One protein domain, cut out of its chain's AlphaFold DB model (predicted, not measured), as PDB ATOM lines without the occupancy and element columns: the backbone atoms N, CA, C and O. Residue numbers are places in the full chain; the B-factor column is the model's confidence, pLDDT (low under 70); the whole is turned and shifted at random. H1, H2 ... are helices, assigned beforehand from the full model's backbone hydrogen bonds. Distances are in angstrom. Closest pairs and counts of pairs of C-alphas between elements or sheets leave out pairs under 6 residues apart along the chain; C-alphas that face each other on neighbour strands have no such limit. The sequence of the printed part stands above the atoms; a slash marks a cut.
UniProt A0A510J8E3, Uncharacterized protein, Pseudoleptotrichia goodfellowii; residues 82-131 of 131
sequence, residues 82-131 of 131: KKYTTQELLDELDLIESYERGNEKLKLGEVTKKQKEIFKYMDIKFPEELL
ATOM      1  N   LYS A  82     -43.626  41.512 -21.273       93.31
ATOM      2  CA  LYS A  82     -43.205  42.529 -22.252       93.31
ATOM      3  C   LYS A  82     -42.344  43.640 -21.634       93.31
ATOM      4  O   LYS A  82     -41.661  44.345 -22.367       93.31
ATOM      5  N   LYS A  83     -42.430  43.833 -20.315       92.25
ATOM      6  CA  LYS A  83     -41.769  44.916 -19.568       92.25
ATOM      7  C   LYS A  83     -40.716  44.412 -18.585       92.25
ATOM      8  O   LYS A  83     -39.742  45.115 -18.359       92.25
ATOM      9  N   TYR A  84     -40.935  43.235 -18.004       91.56
ATOM     10  CA  TYR A  84     -40.098  42.677 -16.949       91.56
ATOM     11  C   TYR A  84     -39.869  41.188 -17.174       91.56
ATOM     12  O   TYR A  84     -40.800  40.427 -17.446       91.56
ATOM     13  N   THR A  85     -38.649  40.734 -16.939       92.12
ATOM     14  CA  THR A  85     -38.405  39.351 -16.543       92.12
ATOM     15  C   THR A  85     -38.888  39.126 -15.106       92.12
ATOM     16  O   THR A  85     -39.055  40.058 -14.322       92.12
ATOM     17  N   THR A  86     -39.118  37.866 -14.720       89.00
ATOM     18  CA  THR A  86     -39.483  37.558 -13.325       89.00
ATOM     19  C   THR A  86     -38.395  37.990 -12.338       89.00
ATOM     20  O   THR A  86     -38.735  38.304 -11.208       89.00
ATOM     21  N   GLN A  87     -37.119  37.993 -12.741       87.38
ATOM     22  CA  GLN A  87     -36.031  38.440 -11.871       87.38
ATOM     23  C   GLN A  87     -36.092  39.955 -11.661       87.38
ATOM     24  O   GLN A  87     -36.209  40.382 -10.527       87.38
ATOM     25  N   GLU A  88     -36.159  40.743 -12.738       92.50
ATOM     26  CA  GLU A  88     -36.229  42.211 -12.645       92.50
ATOM     27  C   GLU A  88     -37.440  42.698 -11.838       92.50
ATOM     28  O   GLU A  88     -37.348  43.684 -11.115       92.50
ATOM     29  N   LEU A  89     -38.583  42.006 -11.936       94.12
ATOM     30  CA  LEU A  89     -39.751  42.331 -11.116       94.12
ATOM     31  C   LEU A  89     -39.486  42.093  -9.624       94.12
ATOM     32  O   LEU A  89     -39.934  42.885  -8.800       94.12
ATOM     33  N   LEU A  90     -38.808  40.995  -9.278       92.12
ATOM     34  CA  LEU A  90     -38.445  40.697  -7.892       92.12
ATOM     35  C   LEU A  90     -37.397  41.686  -7.379       92.12
ATOM     36  O   LEU A  90     -37.551  42.174  -6.267       92.12
ATOM     37  N   ASP A  91     -36.407  42.032  -8.202       91.56
ATOM     38  CA  ASP A  91     -35.362  42.995  -7.852       91.56
ATOM     39  C   ASP A  91     -35.960  44.387  -7.556       91.56
ATOM     40  O   ASP A  91     -35.575  45.031  -6.589       91.56
ATOM     41  N   GLU A  92     -36.958  44.846  -8.324       92.88
ATOM     42  CA  GLU A  92     -37.649  46.123  -8.055       92.88
ATOM     43  C   GLU A  92     -38.417  46.112  -6.718       92.88
ATOM     44  O   GLU A  92     -38.525  47.147  -6.052       92.88
ATOM     45  N   LEU A  93     -38.964  44.955  -6.325       91.06
ATOM     46  CA  LEU A  93     -39.645  44.782  -5.038       91.06
ATOM     47  C   LEU A  93     -38.660  44.655  -3.868       91.06
ATOM     48  O   LEU A  93     -38.989  45.101  -2.773       91.06
ATOM     49  N   ASP A  94     -37.471  44.092  -4.097       89.88
ATOM     50  CA  ASP A  94     -36.404  43.939  -3.093       89.88
ATOM     51  C   ASP A  94     -35.834  45.294  -2.632       89.88
ATOM     52  O   ASP A  94     -35.313  45.420  -1.530       89.88
ATOM     53  N   LEU A  95     -36.010  46.344  -3.443       90.19
ATOM     54  CA  LEU A  95     -35.647  47.724  -3.103       90.19
ATOM     55  C   LEU A  95     -36.605  48.399  -2.106       90.19
ATOM     56  O   LEU A  95     -36.353  49.530  -1.693       90.19
ATOM     57  N   ILE A  96     -37.737  47.777  -1.761       90.12
ATOM     58  CA  ILE A  96     -38.671  48.350  -0.786       90.12
ATOM     59  C   ILE A  96     -38.105  48.139   0.619       90.12
ATOM     60  O   ILE A  96     -38.140  47.038   1.162       90.12
ATOM     61  N   GLU A  97     -37.638  49.220   1.235       88.06
ATOM     62  CA  GLU A  97     -37.129  49.194   2.604       88.06
ATOM     63  C   GLU A  97     -38.220  49.525   3.631       88.06
ATOM     64  O   GLU A  97     -39.144  50.302   3.375       88.06
ATOM     65  N   SER A  98     -38.089  48.960   4.831       87.75
ATOM     66  CA  SER A  98     -38.889  49.329   6.001       87.75
ATOM     67  C   SER A  98     -37.977  49.528   7.205       87.75
ATOM     68  O   SER A  98     -36.971  48.833   7.341       87.75
ATOM     69  N   TYR A  99     -38.311  50.482   8.066       86.19
ATOM     70  CA  TYR A  99     -37.526  50.822   9.241       86.19
ATOM     71  C   TYR A  99     -38.423  51.062  10.453       86.19
ATOM     72  O   TYR A  99     -39.572  51.497  10.353       86.19
ATOM     73  N   GLU A 100     -37.861  50.786  11.622       85.31
ATOM     74  CA  GLU A 100     -38.466  51.055  12.919       85.31
ATOM     75  C   GLU A 100     -37.624  52.119  13.624       85.31
ATOM     76  O   GLU A 100     -36.395  52.023  13.679       85.31
ATOM     77  N   ARG A 101     -38.265  53.174  14.136       78.94
ATOM     78  CA  ARG A 101     -37.569  54.251  14.846       78.94
ATOM     79  C   ARG A 101     -37.911  54.191  16.333       78.94
ATOM     80  O   ARG A 101     -38.908  54.748  16.777       78.94
ATOM     81  N   GLY A 102     -37.065  53.525  17.117       83.00
ATOM     82  CA  GLY A 102     -37.294  53.352  18.556       83.00
ATOM     83  C   GLY A 102     -38.492  52.437  18.834       83.00
ATOM     84  O   GLY A 102     -38.521  51.332  18.318       83.00
ATOM     85  N   ASN A 103     -39.466  52.907  19.625       78.62
ATOM     86  CA  ASN A 103     -40.733  52.201  19.899       78.62
ATOM     87  C   ASN A 103     -41.878  52.624  18.948       78.62
ATOM     88  O   ASN A 103     -43.054  52.406  19.254       78.62
ATOM     89  N   GLU A 104     -41.578  53.323  17.850       77.75
ATOM     90  CA  GLU A 104     -42.592  53.684  16.853       77.75
ATOM     91  C   GLU A 104     -42.978  52.482  15.983       77.75
ATOM     92  O   GLU A 104     -42.210  51.543  15.821       77.75
ATOM     93  N   LYS A 105     -44.177  52.519  15.390       80.62
ATOM     94  CA  LYS A 105     -44.624  51.476  14.456       80.62
ATOM     95  C   LYS A 105     -43.706  51.413  13.227       80.62
ATOM     96  O   LYS A 105     -43.213  52.448  12.784       80.62
ATOM     97  N   LEU A 106     -43.555  50.212  12.663       85.56
ATOM     98  CA  LEU A 106     -42.860  49.963  11.396       85.56
ATOM     99  C   LEU A 106     -43.355  50.927  10.305       85.56
ATOM    100  O   LEU A 106     -44.564  51.025  10.085       85.56
ATOM    101  N   LYS A 107     -42.421  51.595   9.621       87.12
ATOM    102  CA  LYS A 107     -42.701  52.462   8.471       87.12
ATOM    103  C   LYS A 107     -41.930  52.019   7.236       87.12
ATOM    104  O   LYS A 107     -40.837  51.469   7.341       87.12
ATOM    105  N   LEU A 108     -42.491  52.269   6.066       87.19
ATOM    106  CA  LEU A 108     -41.878  52.063   4.766       87.19
ATOM    107  C   LEU A 108     -41.022  53.273   4.394       87.19
ATOM    108  O   LEU A 108     -41.324  54.419   4.730       87.19
ATOM    109  N   GLY A 109     -39.938  52.995   3.678       84.94
ATOM    110  CA  GLY A 109     -39.162  53.996   2.962       84.94
ATOM    111  C   GLY A 109     -39.935  54.615   1.799       84.94
ATOM    112  O   GLY A 109     -41.134  54.398   1.607       84.94
ATOM    113  N   GLU A 110     -39.230  55.407   0.997       86.81
ATOM    114  CA  GLU A 110     -39.807  55.968  -0.218       86.81
ATOM    115  C   GLU A 110     -40.187  54.843  -1.192       86.81
ATOM    116  O   GLU A 110     -39.344  54.050  -1.604       86.81
ATOM    117  N   VAL A 111     -41.466  54.791  -1.576       90.62
ATOM    118  CA  VAL A 111     -41.972  53.791  -2.523       90.62
ATOM    119  C   VAL A 111     -42.273  54.430  -3.869       90.62
ATOM    120  O   VAL A 111     -43.084  55.358  -3.984       90.62
ATOM    121  N   THR A 112     -41.656  53.886  -4.915       92.25
ATOM    122  CA  THR A 112     -41.771  54.395  -6.279       92.25
ATOM    123  C   THR A 112     -43.150  54.106  -6.882       92.25
ATOM    124  O   THR A 112     -43.877  53.187  -6.490       92.25
ATOM    125  N   LYS A 113     -43.526  54.868  -7.920       91.00
ATOM    126  CA  LYS A 113     -44.755  54.592  -8.691       91.00
ATOM    127  C   LYS A 113     -44.726  53.205  -9.339       91.00
ATOM    128  O   LYS A 113     -45.764  52.554  -9.402       91.00
ATOM    129  N   LYS A 114     -43.547  52.750  -9.780       91.38
ATOM    130  CA  LYS A 114     -43.357  51.424 -10.385       91.38
ATOM    131  C   LYS A 114     -43.677  50.315  -9.387       91.38
ATOM    132  O   LYS A 114     -44.444  49.419  -9.717       91.38
ATOM    133  N   GLN A 115     -43.174  50.419  -8.157       92.81
ATOM    134  CA  GLN A 115     -43.469  49.465  -7.088       92.81
ATOM    135  C   GLN A 115     -44.976  49.403  -6.801       92.81
ATOM    136  O   GLN A 115     -45.561  48.322  -6.814       92.81
ATOM    137  N   LYS A 116     -45.652  50.553  -6.664       91.88
ATOM    138  CA  LYS A 116     -47.117  50.590  -6.478       91.88
ATOM    139  C   LYS A 116     -47.886  49.965  -7.648       91.88
ATOM    140  O   LYS A 116     -48.883  49.275  -7.433       91.88
ATOM    141  N   GLU A 117     -47.430  50.172  -8.884       92.56
ATOM    142  CA  GLU A 117     -48.010  49.509 -10.056       92.56
ATOM    143  C   GLU A 117     -47.825  47.990 -10.018       92.56
ATOM    144  O   GLU A 117     -48.773  47.269 -10.327       92.56
ATOM    145  N   ILE A 118     -46.656  47.488  -9.602       93.44
ATOM    146  CA  ILE A 118     -46.415  46.045  -9.462       93.44
ATOM    147  C   ILE A 118     -47.420  45.430  -8.482       93.44
ATOM    148  O   ILE A 118     -48.067  44.447  -8.836       93.44
ATOM    149  N   PHE A 119     -47.640  46.038  -7.310       93.06
ATOM    150  CA  PHE A 119     -48.660  45.577  -6.354       93.06
ATOM    151  C   PHE A 119     -50.057  45.509  -6.982       93.06
ATOM    152  O   PHE A 119     -50.761  44.509  -6.839       93.06
ATOM    153  N   LYS A 120     -50.428  46.531  -7.765       93.31
ATOM    154  CA  LYS A 120     -51.701  46.555  -8.493       93.31
ATOM    155  C   LYS A 120     -51.812  45.423  -9.516       93.31
ATOM    156  O   LYS A 120     -52.862  44.795  -9.598       93.31
ATOM    157  N   TYR A 121     -50.767  45.147 -10.299       93.75
ATOM    158  CA  TYR A 121     -50.795  44.037 -11.261       93.75
ATOM    159  C   TYR A 121     -50.860  42.668 -10.585       93.75
ATOM    160  O   TYR A 121     -51.438  41.739 -11.151       93.75
ATOM    161  N   MET A 122     -50.291  42.560  -9.385       93.56
ATOM    162  CA  MET A 122     -50.396  41.370  -8.551       93.56
ATOM    163  C   MET A 122     -51.758  41.252  -7.863       93.56
ATOM    164  O   MET A 122     -51.960  40.284  -7.155       93.56
ATOM    165  N   ASP A 123     -52.698  42.183  -8.059       93.31
ATOM    166  CA  ASP A 123     -53.989  42.216  -7.362       93.31
ATOM    167  C   ASP A 123     -53.826  42.191  -5.814       93.31
ATOM    168  O   ASP A 123     -54.668  41.656  -5.091       93.31
ATOM    169  N   ILE A 124     -52.738  42.783  -5.296       91.94
ATOM    170  CA  ILE A 124     -52.426  42.891  -3.861       91.94
ATOM    171  C   ILE A 124     -52.569  44.351  -3.430       91.94
ATOM    172  O   ILE A 124     -52.047  45.264  -4.076       91.94
ATOM    173  N   LYS A 125     -53.262  44.589  -2.309       90.06
ATOM    174  CA  LYS A 125     -53.367  45.931  -1.730       90.06
ATOM    175  C   LYS A 125     -51.990  46.374  -1.232       90.06
ATOM    176  O   LYS A 125     -51.359  45.674  -0.446       90.06
ATOM    177  N   PHE A 126     -51.547  47.545  -1.675       88.12
ATOM    178  CA  PHE A 126     -50.349  48.162  -1.124       88.12
ATOM    179  C   PHE A 126     -50.605  48.564   0.345       88.12
ATOM    180  O   PHE A 126     -51.664  49.144   0.616       88.12
ATOM    181  N   PRO A 127     -49.696  48.259   1.289       85.94
ATOM    182  CA  PRO A 127     -49.892  48.540   2.712       85.94
ATOM    183  C   PRO A 127     -49.657  50.028   3.013       85.94
ATOM    184  O   PRO A 127     -48.621  50.430   3.536       85.94
ATOM    185  N   GLU A 128     -50.625  50.866   2.640       82.38
ATOM    186  CA  GLU A 128     -50.588  52.320   2.850       82.38
ATOM    187  C   GLU A 128     -50.484  52.703   4.328       82.38
ATOM    188  O   GLU A 128     -49.935  53.750   4.645       82.38
ATOM    189  N   GLU A 129     -50.959  51.847   5.233       78.81
ATOM    190  CA  GLU A 129     -50.836  52.023   6.681       78.81
ATOM    191  C   GLU A 129     -49.392  52.007   7.203       78.81
ATOM    192  O   GLU A 129     -49.165  52.388   8.351       78.81
ATOM    193  N   LEU A 130     -48.440  51.545   6.384       75.94
ATOM    194  CA  LEU A 130     -47.020  51.535   6.710       75.94
ATOM    195  C   LEU A 130     -46.271  52.740   6.123       75.94
ATOM    196  O   LEU A 130     -45.080  52.842   6.367       75.94
ATOM    197  N   LEU A 131     -46.898  53.635   5.351       70.88
ATOM    198  CA  LEU A 131     -46.260  54.893   4.910       70.88
ATOM    199  C   LEU A 131     -46.177  55.902   6.070       70.88
ATOM    200  O   LEU A 131     -45.119  56.555   6.210       70.88
TER     201      LEU A 131
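What this domain is: This is residues 82 to 131 of the 131 residues of an uncharacterized protein of Pseudoleptotrichia goodfellowii (UniProt A0A510J8E3). What shape do these atoms make? There is little regular structure: H1 runs along a loose rod, residues 95 to 112 go on to one end and fold back as a narrow loop, and H2 follows, steeply tilted to H1. What is it made of? The 50 printed residues include two named helices, H1 then H2, and no named strand; the class is all helix, with 18 residues in helices. How large is it? The radius of gyration of the C-alphas is 12.4 A, and the spans are 43 by 18 by 14 A.

Where its parts are: Where is H1? H1 is residues 86 to 94, 12.4 A long, from C-alpha 86 at (-39.483, 37.558, -13.325). Where is H2? H2 is residues 113 to 121, also 12.4 A, ending with C-alpha 121 at (-50.795, 44.037, -11.261).

How they stand to each other: Do the helices touch? H1 and H2 only just touch, with 3 pairs of C-alphas within 8 A; the closest C-alphas, of Leu 93 and Gln 115, are 6.4 A apart. How do they run? They run opposite ways at a steep tilt of 58 degrees. What of the backbone? Every O i to N i+4 pair in H1 and H2 is within hydrogen-bond range. Residues 98 to 99 pair antiparallel with 107 to 108.

The domain as a whole: Which C-alphas are farthest apart? Those of Lys 82 and Asn 103, at 43.3 A. Is anything cut or uncertain? The printed part has no cut, the link from H1 to H2 is long, and no printed residue is under 70 in pLDDT.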